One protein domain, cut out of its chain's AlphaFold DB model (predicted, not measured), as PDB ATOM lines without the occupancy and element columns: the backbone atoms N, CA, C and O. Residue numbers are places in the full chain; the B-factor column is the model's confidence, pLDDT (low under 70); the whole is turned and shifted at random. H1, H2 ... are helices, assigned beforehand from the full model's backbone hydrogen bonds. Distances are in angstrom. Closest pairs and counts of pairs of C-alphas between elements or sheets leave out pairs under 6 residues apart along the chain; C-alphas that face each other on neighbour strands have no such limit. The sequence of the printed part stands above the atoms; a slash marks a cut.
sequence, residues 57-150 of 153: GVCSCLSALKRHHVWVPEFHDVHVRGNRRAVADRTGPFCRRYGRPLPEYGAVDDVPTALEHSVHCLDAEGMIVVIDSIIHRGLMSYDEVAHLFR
ATOM      1  N   GLY A  57      80.464   7.787 -59.654       95.06
ATOM      2  CA  GLY A  57      79.147   7.256 -59.979       95.06
ATOM      3  C   GLY A  57      78.754   7.523 -61.429       95.06
ATOM      4  O   GLY A  57      79.615   7.592 -62.309       95.06
ATOM      5  N   VAL A  58      77.455   7.665 -61.669       97.25
ATOM      6  CA  VAL A  58      76.851   8.050 -62.956       97.25
ATOM      7  C   VAL A  58      75.744   9.081 -62.724       97.25
ATOM      8  O   VAL A  58      75.222   9.183 -61.610       97.25
ATOM      9  N   CYS A  59      75.412   9.866 -63.751       97.81
ATOM     10  CA  CYS A  59      74.326  10.843 -63.688       97.81
ATOM     11  C   CYS A  59      72.991  10.106 -63.512       97.81
ATOM     12  O   CYS A  59      72.657   9.238 -64.317       97.81
ATOM     13  N   SER A  60      72.242  10.443 -62.465       98.06
ATOM     14  CA  SER A  60      71.061   9.691 -62.027       98.06
ATOM     15  C   SER A  60      69.987  10.616 -61.456       98.06
ATOM     16  O   SER A  60      70.159  11.838 -61.466       98.06
ATOM     17  N   CYS A  61      68.905  10.032 -60.926       98.31
ATOM     18  CA  CYS A  61      67.886  10.724 -60.139       98.31
ATOM     19  C   CYS A  61      67.408  11.991 -60.878       98.31
ATOM     20  O   CYS A  61      67.189  11.928 -62.089       98.31
ATOM     21  N   LEU A  62      67.269  13.141 -60.215       98.31
ATOM     22  CA  LEU A  62      66.698  14.346 -60.825       98.31
ATOM     23  C   LEU A  62      67.516  14.861 -62.015       98.31
ATOM     24  O   LEU A  62      66.950  15.335 -62.997       98.31
ATOM     25  N   SER A  63      68.845  14.718 -61.978       98.25
ATOM     26  CA  SER A  63      69.708  15.126 -63.092       98.25
ATOM     27  C   SER A  63      69.499  14.264 -64.338       98.25
ATOM     28  O   SER A  63      69.456  14.806 -65.440       98.25
ATOM     29  N   ALA A  64      69.322  12.948 -64.190       98.38
ATOM     30  CA  ALA A  64      68.995  12.077 -65.321       98.38
ATOM     31  C   ALA A  64      67.551  12.282 -65.804       98.38
ATOM     32  O   ALA A  64      67.330  12.420 -67.003       98.38
ATOM     33  N   LEU A  65      66.582  12.393 -64.891       98.62
ATOM     34  CA  LEU A  65      65.177  12.642 -65.235       98.62
ATOM     35  C   LEU A  65      65.010  13.941 -66.040       98.62
ATOM     36  O   LEU A  65      64.396  13.924 -67.107       98.62
ATOM     37  N   LYS A  66      65.660  15.033 -65.618       98.25
ATOM     38  CA  LYS A  66      65.675  16.305 -66.362       98.25
ATOM     39  C   LYS A  66      66.204  16.148 -67.790       98.25
ATOM     40  O   LYS A  66      65.713  16.798 -68.710       98.25
ATOM     41  N   ARG A  67      67.205  15.282 -67.990       97.12
ATOM     42  CA  ARG A  67      67.800  14.984 -69.306       97.12
ATOM     43  C   ARG A  67      66.882  14.153 -70.196       97.12
ATOM     44  O   ARG A  67      66.920  14.336 -71.405       97.12
ATOM     45  N   HIS A  68      66.026  13.325 -69.602       98.12
ATOM     46  CA  HIS A  68      64.907  12.655 -70.277       98.12
ATOM     47  C   HIS A  68      63.670  13.554 -70.416       98.12
ATOM     48  O   HIS A  68      62.579  13.081 -70.719       98.12
ATOM     49  N   HIS A  69      63.835  14.862 -70.203       97.88
ATOM     50  CA  HIS A  69      62.801  15.889 -70.296       97.88
ATOM     51  C   HIS A  69      61.680  15.791 -69.254       97.88
ATOM     52  O   HIS A  69      60.705  16.528 -69.356       97.88
ATOM     53  N   VAL A  70      61.813  14.950 -68.231       98.62
ATOM     54  CA  VAL A  70      60.865  14.880 -67.112       98.62
ATOM     55  C   VAL A  70      60.909  16.194 -66.329       98.62
ATOM     56  O   VAL A  70      61.991  16.731 -66.068       98.62
ATOM     57  N   TRP A  71      59.740  16.725 -65.967       98.38
ATOM     58  CA  TRP A  71      59.673  17.850 -65.043       98.38
ATOM     59  C   TRP A  71      60.192  17.403 -63.679       98.38
ATOM     60  O   TRP A  71      59.809  16.355 -63.170       98.38
ATOM     61  N   VAL A  72      61.066  18.206 -63.091       98.44
ATOM     62  CA  VAL A  72      61.647  17.961 -61.774       98.44
ATOM     63  C   VAL A  72      61.724  19.284 -61.016       98.44
ATOM     64  O   VAL A  72      61.919  20.322 -61.660       98.44
ATOM     65  N   PRO A  73      61.624  19.268 -59.674       97.31
ATOM     66  CA  PRO A  73      61.902  20.445 -58.860       97.31
ATOM     67  C   PRO A  73      63.308  20.995 -59.126       97.31
ATOM     68  O   PRO A  73      64.201  20.271 -59.578       97.31
ATOM     69  N   GLU A  74      63.525  22.277 -58.837       96.12
ATOM     70  CA  GLU A  74      64.860  22.863 -58.946       96.12
ATOM     71  C   GLU A  74      65.836  22.210 -57.956       96.12
ATOM     72  O   GLU A  74      65.515  21.954 -56.798       96.12
ATOM     73  N   PHE A  75      67.055  21.950 -58.425       94.69
ATOM     74  CA  PHE A  75      68.148  21.398 -57.633       94.69
ATOM     75  C   PHE A  75      69.465  22.062 -58.045       94.69
ATOM     76  O   PHE A  75      69.634  22.473 -59.195       94.69
ATOM     77  N   HIS A  76      70.400  22.156 -57.100       90.94
ATOM     78  CA  HIS A  76      71.664  22.874 -57.285       90.94
ATOM     79  C   HIS A  76      72.828  21.937 -57.638       90.94
ATOM     80  O   HIS A  76      73.669  22.275 -58.470       90.94
ATOM     81  N   ASP A  77      72.858  20.747 -57.035       92.81
ATOM     82  CA  ASP A  77      73.934  19.775 -57.218       92.81
ATOM     83  C   ASP A  77      73.597  18.733 -58.283       92.81
ATOM     84  O   ASP A  77      72.444  18.362 -58.487       92.81
ATOM     85  N   VAL A  78      74.625  18.179 -58.931       95.12
ATOM     86  CA  VAL A  78      74.438  17.023 -59.815       95.12
ATOM     87  C   VAL A  78      74.060  15.806 -58.973       95.12
ATOM     88  O   VAL A  78      74.807  15.385 -58.082       95.12
ATOM     89  N   HIS A  79      72.924  15.201 -59.302       97.06
ATOM     90  CA  HIS A  79      72.450  13.974 -58.689       97.06
ATOM     91  C   HIS A  79      73.205  12.776 -59.271       97.06
ATOM     92  O   HIS A  79      73.203  12.512 -60.477       97.06
ATOM     93  N   VAL A  80      73.881  12.042 -58.388       96.69
ATOM     94  CA  VAL A  80      74.792  10.954 -58.754       96.69
ATOM     95  C   VAL A  80      74.428   9.721 -57.952       96.69
ATOM     96  O   VAL A  80      74.364   9.793 -56.728       96.69
ATOM     97  N   ARG A  81      74.283   8.570 -58.611       96.12
ATOM     98  CA  ARG A  81      74.276   7.269 -57.925       96.12
ATOM     99  C   ARG A  81      75.623   6.579 -58.094       96.12
ATOM    100  O   ARG A  81      76.290   6.764 -59.109       96.12
ATOM    101  N   GLY A  82      76.005   5.758 -57.125       93.56
ATOM    102  CA  GLY A  82      77.185   4.900 -57.216       93.56
ATOM    103  C   GLY A  82      76.802   3.426 -57.302       93.56
ATOM    104  O   GLY A  82      75.789   3.008 -56.745       93.56
ATOM    105  N   ASN A  83      77.636   2.612 -57.950       89.56
ATOM    106  CA  ASN A  83      77.568   1.158 -57.795       89.56
ATOM    107  C   ASN A  83      77.954   0.707 -56.365       89.56
ATOM    108  O   ASN A  83      78.429   1.492 -55.543       89.56
ATOM    109  N   ARG A  84      77.817  -0.598 -56.078       89.00
ATOM    110  CA  ARG A  84      78.131  -1.195 -54.763       89.00
ATOM    111  C   ARG A  84      79.505  -0.792 -54.218       89.00
ATOM    112  O   ARG A  84      79.624  -0.513 -53.032       89.00
ATOM    113  N   ARG A  85      80.531  -0.776 -55.070       86.75
ATOM    114  CA  ARG A  85      81.893  -0.420 -54.669       86.75
ATOM    115  C   ARG A  85      82.013   1.072 -54.376       86.75
ATOM    116  O   ARG A  85      82.607   1.440 -53.377       86.75
ATOM    117  N   ALA A  86      81.432   1.924 -55.215       86.25
ATOM    118  CA  ALA A  86      81.454   3.366 -55.003       86.25
ATOM    119  C   ALA A  86      80.768   3.762 -53.689       86.25
ATOM    120  O   ALA A  86      81.316   4.570 -52.952       86.25
ATOM    121  N   VAL A  87      79.617   3.157 -53.378       84.75
ATOM    122  CA  VAL A  87      78.879   3.406 -52.130       84.75
ATOM    123  C   VAL A  87      79.625   2.878 -50.897       84.75
ATOM    124  O   VAL A  87      79.503   3.462 -49.828       84.75
ATOM    125  N   ALA A  88      80.400   1.797 -51.031       84.25
ATOM    126  CA  ALA A  88      81.217   1.262 -49.939       84.25
ATOM    127  C   ALA A  88      82.506   2.072 -49.704       84.25
ATOM    128  O   ALA A  88      82.878   2.316 -48.561       84.25
ATOM    129  N   ASP A  89      83.175   2.488 -50.782       79.38
ATOM    130  CA  ASP A  89      84.515   3.085 -50.734       79.38
ATOM    131  C   ASP A  89      84.490   4.625 -50.613       79.38
ATOM    132  O   ASP A  89      85.528   5.235 -50.358       79.38
ATOM    133  N   ARG A  90      83.351   5.291 -50.871       72.19
ATOM    134  CA  ARG A  90      83.260   6.763 -50.929       72.19
ATOM    135  C   ARG A  90      82.157   7.304 -50.025       72.19
ATOM    136  O   ARG A  90      81.054   6.778 -49.978       72.19
ATOM    137  N   THR A  91      82.452   8.429 -49.377       62.16
ATOM    138  CA  THR A  91      81.586   9.091 -48.388       62.16
ATOM    139  C   THR A  91      80.652  10.161 -48.962       62.16
ATOM    140  O   THR A  91      79.790  10.658 -48.246       62.16
ATOM    141  N   GLY A  92      80.797  10.544 -50.236       63.41
ATOM    142  CA  GLY A  92      79.979  11.611 -50.828       63.41
ATOM    143  C   GLY A  92      78.506  11.201 -50.991       63.41
ATOM    144  O   GLY A  92      78.244  10.033 -51.281       63.41
ATOM    145  N   PRO A  93      77.533  12.129 -50.887       80.25
ATOM    146  CA  PRO A  93      76.111  11.776 -50.902       80.25
ATOM    147  C   PRO A  93      75.659  11.243 -52.270       80.25
ATOM    148  O   PRO A  93      75.393  12.013 -53.192       80.25
ATOM    149  N   PHE A  94      75.610   9.922 -52.429       93.12
ATOM    150  CA  PHE A  94      74.978   9.299 -53.587       93.12
ATOM    151  C   PHE A  94      73.467   9.246 -53.391       93.12
ATOM    152  O   PHE A  94      73.006   8.886 -52.306       93.12
ATOM    153  N   CYS A  95      72.716   9.531 -54.450       95.25
ATOM    154  CA  CYS A  95      71.298   9.210 -54.530       95.25
ATOM    155  C   CYS A  95      71.128   7.703 -54.306       95.25
ATOM    156  O   CYS A  95      71.881   6.896 -54.864       95.25
ATOM    157  N   ARG A  96      70.172   7.327 -53.458       92.69
ATOM    158  CA  ARG A  96      69.930   5.937 -53.059       92.69
ATOM    159  C   ARG A  96      68.542   5.513 -53.519       92.69
ATOM    160  O   ARG A  96      67.635   6.333 -53.575       92.69
ATOM    161  N   ARG A  97      68.415   4.223 -53.805       92.94
ATOM    162  CA  ARG A  97      67.148   3.511 -53.984       92.94
ATOM    163  C   ARG A  97      66.918   2.584 -52.793       92.94
ATOM    164  O   ARG A  97      67.870   2.277 -52.068       92.94
ATOM    165  N   TYR A  98      65.710   2.052 -52.659       91.12
ATOM    166  CA  TYR A  98      65.466   0.925 -51.762       91.12
ATOM    167  C   TYR A  98      66.215  -0.327 -52.229       91.12
ATOM    168  O   TYR A  98      66.268  -0.639 -53.416       91.12
ATOM    169  N   GLY A  99      66.811  -1.071 -51.298       89.44
ATOM    170  CA  GLY A  99      67.576  -2.279 -51.611       89.44
ATOM    171  C   GLY A  99      69.023  -2.009 -52.044       89.44
ATOM    172  O   GLY A  99      69.680  -1.075 -51.587       89.44
ATOM    173  N   ARG A 100      69.582  -2.904 -52.869       90.12
ATOM    174  CA  ARG A 100      71.015  -2.883 -53.215       90.12
ATOM    175  C   ARG A 100      71.316  -1.868 -54.332       90.12
ATOM    176  O   ARG A 100      70.488  -1.712 -55.228       90.12
ATOM    177  N   PRO A 101      72.510  -1.236 -54.336       91.44
ATOM    178  CA  PRO A 101      72.958  -0.418 -55.461       91.44
ATOM    179  C   PRO A 101      73.004  -1.215 -56.768       91.44
ATOM    180  O   PRO A 101      73.513  -2.340 -56.789       91.44
ATOM    181  N   LEU A 102      72.525  -0.608 -57.852       93.19
ATOM    182  CA  LEU A 102      72.514  -1.215 -59.181       93.19
ATOM    183  C   LEU A 102      73.874  -1.074 -59.892       93.19
ATOM    184  O   LEU A 102      74.637  -0.141 -59.611       93.19
ATOM    185  N   PRO A 103      74.207  -1.979 -60.829       93.19
ATOM    186  CA  PRO A 103      75.357  -1.806 -61.715       93.19
ATOM    187  C   PRO A 103      75.233  -0.547 -62.591       93.19
ATOM    188  O   PRO A 103      74.163   0.038 -62.754       93.19
ATOM    189  N   GLU A 104      76.359  -0.094 -63.140       94.75
ATOM    190  CA  GLU A 104      76.435   1.086 -64.009       94.75
ATOM    191  C   GLU A 104      76.539   0.634 -65.474       94.75
ATOM    192  O   GLU A 104      77.538   0.030 -65.887       94.75
ATOM    193  N   TYR A 105      75.494   0.902 -66.261       92.06
ATOM    194  CA  TYR A 105      75.433   0.469 -67.660       92.06
ATOM    195  C   TYR A 105      75.917   1.527 -68.651       92.06
ATOM    196  O   TYR A 105      76.566   1.153 -69.627       92.06
ATOM    197  N   GLY A 106      75.677   2.803 -68.350       95.44
ATOM    198  CA  GLY A 106      76.089   3.974 -69.124       95.44
ATOM    199  C   GLY A 106      76.278   5.188 -68.210       95.44
ATOM    200  O   GLY A 106      76.087   5.086 -66.999       95.44
ATOM    201  N   ALA A 107      76.707   6.323 -68.764       97.31
ATOM    202  CA  ALA A 107      77.033   7.516 -67.969       97.31
ATOM    203  C   ALA A 107      75.802   8.277 -67.438       97.31
ATOM    204  O   ALA A 107      75.941   9.097 -66.527       97.31
ATOM    205  N   VAL A 108      74.626   8.001 -68.006       98.12
ATOM    206  CA  VAL A 108      73.319   8.531 -67.607       98.12
ATOM    207  C   VAL A 108      72.370   7.351 -67.452       98.12
ATOM    208  O   VAL A 108      72.353   6.468 -68.310       98.12
ATOM    209  N   ASP A 109      71.613   7.324 -66.362       98.25
ATOM    210  CA  ASP A 109      70.580   6.311 -66.151       98.25
ATOM    211  C   ASP A 109      69.384   6.474 -67.082       98.25
ATOM    212  O   ASP A 109      69.070   7.580 -67.522       98.25
ATOM    213  N   ASP A 110      68.691   5.366 -67.332       98.00
ATOM    214  CA  ASP A 110      67.354   5.374 -67.918       98.00
ATOM    215  C   ASP A 110      66.301   5.902 -66.925       98.00
ATOM    216  O   ASP A 110      66.575   6.118 -65.740       98.00
ATOM    217  N   VAL A 111      65.087   6.148 -67.426       98.50
ATOM    218  CA  VAL A 111      63.987   6.708 -66.629       98.50
ATOM    219  C   VAL A 111      63.628   5.819 -65.429       98.50
ATOM    220  O   VAL A 111      63.594   6.366 -64.325       98.50
ATOM    221  N   PRO A 112      63.445   4.484 -65.561       97.88
ATOM    222  CA  PRO A 112      63.128   3.634 -64.413       97.88
ATOM    223  C   PRO A 112      64.217   3.670 -63.335       97.88
ATOM    224  O   PRO A 112      63.923   3.917 -62.165       97.88
ATOM    225  N   THR A 113      65.492   3.513 -63.713       97.88
ATOM    226  CA  THR A 113      66.603   3.530 -62.751       97.88
ATOM    227  C   THR A 113      66.721   4.890 -62.068       97.88
ATOM    228  O   THR A 113      66.963   4.960 -60.860       97.88
ATOM    229  N   ALA A 114      66.564   5.985 -62.818       98.31
ATOM    230  CA  ALA A 114      66.628   7.328 -62.262       98.31
ATOM    231  C   ALA A 114      65.469   7.594 -61.288       98.31
ATOM    232  O   ALA A 114      65.702   8.155 -60.215       98.31
ATOM    233  N   LEU A 115      64.256   7.140 -61.618       98.31
ATOM    234  CA  LEU A 115      63.080   7.265 -60.760       98.31
ATOM    235  C   LEU A 115      63.274   6.518 -59.431       98.31
ATOM    236  O   LEU A 115      63.077   7.112 -58.370       98.31
ATOM    237  N   GLU A 116      63.781   5.280 -59.450       97.06
ATOM    238  CA  GLU A 116      64.084   4.526 -58.221       97.06
ATOM    239  C   GLU A 116      65.086   5.237 -57.300       97.06
ATOM    240  O   GLU A 116      64.992   5.135 -56.078       97.06
ATOM    241  N   HIS A 117      66.063   5.954 -57.864       97.00
ATOM    242  CA  HIS A 117      67.061   6.700 -57.090       97.00
ATOM    243  C   HIS A 117      66.581   8.099 -56.671       97.00
ATOM    244  O   HIS A 117      67.336   8.831 -56.023       97.00
ATOM    245  N   SER A 118      65.356   8.495 -57.031       97.25
ATOM    246  CA  SER A 118      64.755   9.771 -56.620       97.25
ATOM    247  C   SER A 118      63.996   9.704 -55.296       97.25
ATOM    248  O   SER A 118      63.800  10.741 -54.669       97.25
ATOM    249  N   VAL A 119      63.687   8.498 -54.803       95.06
ATOM    250  CA  VAL A 119      62.858   8.258 -53.603       95.06
ATOM    251  C   VAL A 119      63.351   8.922 -52.320       95.06
ATOM    252  O   VAL A 119      62.551   9.242 -51.455       95.06
ATOM    253  N   HIS A 120      64.659   9.149 -52.185       94.12
ATOM    254  CA  HIS A 120      65.239   9.837 -51.025       94.12
ATOM    255  C   HIS A 120      65.646  11.287 -51.315       94.12
ATOM    256  O   HIS A 120      66.195  11.959 -50.446       94.12
ATOM    257  N   CYS A 121      65.442  11.751 -52.549       96.31
ATOM    258  CA  CYS A 121      65.766  13.105 -52.992       96.31
ATOM    259  C   CYS A 121      64.521  13.978 -53.185       96.31
ATOM    260  O   CYS A 121      64.669  15.176 -53.406       96.31
ATOM    261  N   LEU A 122      63.332  13.381 -53.132       96.44
ATOM    262  CA  LEU A 122      62.044  14.048 -53.241       96.44
ATOM    263  C   LEU A 122      61.225  13.774 -51.984       96.44
ATOM    264  O   LEU A 122      61.367  12.725 -51.353       96.44
ATOM    265  N   ASP A 123      60.357  14.717 -51.644       95.94
ATOM    266  CA  ASP A 123      59.233  14.464 -50.755       95.94
ATOM    267  C   ASP A 123      58.087  13.773 -51.519       95.94
ATOM    268  O   ASP A 123      58.177  13.491 -52.718       95.94
ATOM    269  N   ALA A 124      57.005  13.451 -50.807       94.62
ATOM    270  CA  ALA A 124      55.873  12.735 -51.388       94.62
ATOM    271  C   ALA A 124      55.218  13.514 -52.542       94.62
ATOM    272  O   ALA A 124      54.897  12.926 -53.573       94.62
ATOM    273  N   GLU A 125      55.055  14.831 -52.394       97.12
ATOM    274  CA  GLU A 125      54.477  15.683 -53.436       97.12
ATOM    275  C   GLU A 125      55.396  15.758 -54.659       97.12
ATOM    276  O   GLU A 125      54.956  15.491 -55.778       97.12
ATOM    277  N   GLY A 126      56.690  16.018 -54.457       97.81
ATOM    278  CA  GLY A 126      57.678  16.040 -55.529       97.81
ATOM    279  C   GLY A 126      57.741  14.717 -56.288       97.81
ATOM    280  O   GLY A 126      57.835  14.721 -57.515       97.81
ATOM    281  N   MET A 127      57.623  13.585 -55.587       97.31
ATOM    282  CA  MET A 127      57.541  12.270 -56.220       97.31
ATOM    283  C   MET A 127      56.300  12.140 -57.113       97.31
ATOM    284  O   MET A 127      56.423  11.701 -58.256       97.31
ATOM    285  N   ILE A 128      55.121  12.552 -56.633       97.56
ATOM    286  CA  ILE A 128      53.876  12.501 -57.415       97.56
ATOM    287  C   ILE A 128      54.002  13.339 -58.690       97.56
ATOM    288  O   ILE A 128      53.690  12.840 -59.769       97.56
ATOM    289  N   VAL A 129      54.499  14.577 -58.597       98.25
ATOM    290  CA  VAL A 129      54.616  15.467 -59.766       98.25
ATOM    291  C   VAL A 129      55.629  14.929 -60.785       98.25
ATOM    292  O   VAL A 129      55.400  14.994 -61.994       98.25
ATOM    293  N   VAL A 130      56.738  14.348 -60.320       98.62
ATOM    294  CA  VAL A 130      57.721  13.699 -61.198       98.62
ATOM    295  C   VAL A 130      57.116  12.483 -61.903       98.62
ATOM    296  O   VAL A 130      57.281  12.344 -63.117       98.62
ATOM    297  N   ILE A 131      56.390  11.624 -61.179       98.56
ATOM    298  CA  ILE A 131      55.698  10.461 -61.755       98.56
ATOM    299  C   ILE A 131      54.649  10.902 -62.781       98.56
ATOM    300  O   ILE A 131      54.616  10.352 -63.882       98.56
ATOM    301  N   ASP A 132      53.839  11.914 -62.465       98.56
ATOM    302  CA  ASP A 132      52.843  12.459 -63.388       98.56
ATOM    303  C   ASP A 132      53.507  12.959 -64.676       98.56
ATOM    304  O   ASP A 132      53.106  12.580 -65.777       98.56
ATOM    305  N   SER A 133      54.622  13.692 -64.565       98.69
ATOM    306  CA  SER A 133      55.380  14.124 -65.739       98.69
ATOM    307  C   SER A 133      55.956  12.961 -66.555       98.69
ATOM    308  O   SER A 133      56.065  13.100 -67.777       98.69
ATOM    309  N   ILE A 134      56.378  11.861 -65.924       98.75
ATOM    310  CA  ILE A 134      56.876  10.662 -66.620       98.75
ATOM    311  C   ILE A 134      55.749  10.021 -67.432       98.75
ATOM    312  O   ILE A 134      55.934   9.734 -68.619       98.75
ATOM    313  N   ILE A 135      54.583   9.847 -66.807       98.62
ATOM    314  CA  ILE A 135      53.408   9.224 -67.422       98.62
ATOM    315  C   ILE A 135      52.853  10.103 -68.539       98.62
ATOM    316  O   ILE A 135      52.630   9.619 -69.649       98.62
ATOM    317  N   HIS A 136      52.705  11.407 -68.299       98.44
ATOM    318  CA  HIS A 136      52.229  12.369 -69.293       98.44
ATOM    319  C   HIS A 136      53.095  12.374 -70.563       98.44
ATOM    320  O   HIS A 136      52.594  12.562 -71.669       98.44
ATOM    321  N   ARG A 137      54.403  12.132 -70.419       98.06
ATOM    322  CA  ARG A 137      55.350  12.045 -71.540       98.06
ATOM    323  C   ARG A 137      55.405  10.674 -72.211       98.06
ATOM    324  O   ARG A 137      56.149  10.523 -73.176       98.06
ATOM    325  N   GLY A 138      54.666   9.686 -71.706       98.06
ATOM    326  CA  GLY A 138      54.690   8.314 -72.210       98.06
ATOM    327  C   GLY A 138      56.033   7.610 -72.004       98.06
ATOM    328  O   GLY A 138      56.361   6.704 -72.762       98.06
ATOM    329  N   LEU A 139      56.832   8.043 -71.021       98.50
ATOM    330  CA  LEU A 139      58.136   7.436 -70.723       98.50
ATOM    331  C   LEU A 139      57.999   6.162 -69.882       98.50
ATOM    332  O   LEU A 139      58.858   5.287 -69.956       98.50
ATOM    333  N   MET A 140      56.935   6.086 -69.083       98.62
ATOM    334  CA  MET A 140      56.467   4.894 -68.380       98.62
ATOM    335  C   MET A 140      54.944   4.984 -68.247       98.62
ATOM    336  O   MET A 140      54.388   6.074 -68.138       98.62
ATOM    337  N   SER A 141      54.266   3.849 -68.225       98.31
ATOM    338  CA  SER A 141      52.857   3.716 -67.865       98.31
ATOM    339  C   SER A 141      52.669   3.674 -66.346       98.31
ATOM    340  O   SER A 141      53.604   3.414 -65.586       98.31
ATOM    341  N   TYR A 142      51.429   3.879 -65.896       97.31
ATOM    342  CA  TYR A 142      51.074   3.721 -64.486       97.31
ATOM    343  C   TYR A 142      51.417   2.319 -63.959       97.31
ATOM    344  O   TYR A 142      51.997   2.194 -62.881       97.31
ATOM    345  N   ASP A 143      51.129   1.271 -64.736       98.00
ATOM    346  CA  ASP A 143      51.412  -0.116 -64.350       98.00
ATOM    347  C   ASP A 143      52.916  -0.383 -64.222       98.00
ATOM    348  O   ASP A 143      53.340  -1.083 -63.304       98.00
ATOM    349  N   GLU A 144      53.739   0.204 -65.095       98.19
ATOM    350  CA  GLU A 144      55.198   0.114 -64.996       98.19
ATOM    351  C   GLU A 144      55.726   0.826 -63.749       98.19
ATOM    352  O   GLU A 144      56.589   0.279 -63.066       98.19
ATOM    353  N   VAL A 145      55.192   2.004 -63.406       97.44
ATOM    354  CA  VAL A 145      55.572   2.721 -62.176       97.44
ATOM    355  C   VAL A 145      55.135   1.944 -60.932       97.44
ATOM    356  O   VAL A 145      55.928   1.756 -60.009       97.44
ATOM    357  N   ALA A 146      53.903   1.434 -60.909       96.25
ATOM    358  CA  ALA A 146      53.403   0.614 -59.810       96.25
ATOM    359  C   ALA A 146      54.206  -0.689 -59.664       96.25
ATOM    360  O   ALA A 146      54.482  -1.135 -58.551       96.25
ATOM    361  N   HIS A 147      54.617  -1.299 -60.780       96.56
ATOM    362  CA  HIS A 147      55.496  -2.462 -60.764       96.56
ATOM    363  C   HIS A 147      56.890  -2.116 -60.233       96.56
ATOM    364  O   HIS A 147      57.407  -2.861 -59.402       96.56
ATOM    365  N   LEU A 148      57.463  -0.985 -60.656       95.44
ATOM    366  CA  LEU A 148      58.781  -0.512 -60.226       95.44
ATOM    367  C   LEU A 148      58.876  -0.378 -58.699       95.44
ATOM    368  O   LEU A 148      59.889  -0.744 -58.109       95.44
ATOM    369  N   PHE A 149      57.811   0.106 -58.059       94.06
ATOM    370  CA  PHE A 149      57.769   0.348 -56.614       94.06
ATOM    371  C   PHE A 149      57.026  -0.718 -55.804       94.06
ATOM    372  O   PHE A 149      56.792  -0.518 -54.616       94.06
ATOM    373  N   ARG A 150      56.694  -1.868 -56.399       92.62
ATOM    374  CA  ARG A 150      55.926  -2.933 -55.730       92.62
ATOM    375  C   ARG A 150      56.548  -3.411 -54.415       92.62
ATOM    376  O   ARG A 150      55.816  -3.724 -53.483       92.62
TER     377      ARG A 150
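Overview. This is residues 57 to 150 of the 153 residues of an uncharacterized protein of Gordonia humi (UniProt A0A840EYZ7). What does the model look like? H1 and H3 lie side by side in the middle, running opposite ways; H4, the longest helix, and H5 lie toward one end of the longest axis, while H2 sits at the other end, linked to H1 and H3 by long loops. What is it made of? The printed part has 94 residues with five named helices, in the order H1, H2, H3, H4, H5, and no named strand. The class is all helix, though under half of the residues, 39 of 94, are in named elements. How tight is it? It is compact, with a radius of gyration of the C-alphas of 12.5 A, and spans 38 by 28 by 24 A.

Arrangement. What comes first along the printed part? Residues 58 to 59 make a short antiparallel pairing with residues 80 to 81. H1, residues 61 to 67, touches H3, residues 111 to 116, at a shallow tilt of 18 degrees, opposite ways; their closest C-alphas, those of Cys 61 and Ala 114, are 4.2 A apart. Where is H2? H2, residues 84 to 89, is apart from H1 and H3, and also from H4, residues 124 to 136, and H5, residues 142 to 148. How do H4 and H5 stand? H4 is near H1 and near H3. H4 and H5 are close but not clearly touching, at a steep tilt of 58 degrees, with the closest C-alphas, those of Ile 135 and Tyr 142, 6.7 A apart. H3 and H5 only just touch, with 3 pairs of C-alphas within 8 A, the closest being those of Pro 112 and Leu 148 at 7.3 A. What do the backbones show? In H1, H2, H3, H4 and H5 every O i to N i+4 pair is within hydrogen-bond range.

Along the chain. Where does the first helix begin? H1 begins at C-alpha 61, (67.886, 10.724, -60.139), and is 10.1 A long. How long are the others? H2 and H3 each measure 8.7 A from first to last C-alpha, H4 measures 18.3 A and H5 9.8 A. Where does the last helix end? H5 ends at C-alpha 148, (58.781, -0.512, -60.226).

Size, cuts and confidence. How far does it reach? The two C-alphas farthest apart, those of Asp 89 and His 136, are 38.4 A apart. Which links are long? H1 to H2 with 16 residues and H2 to H3 with 21 are long links; H3 to H4 is short and H4 to H5 is tight. Is anything missing or uncertain? The printed part has no cut, and its mean pLDDT is 94.5, with residues 91 to 92 under 70.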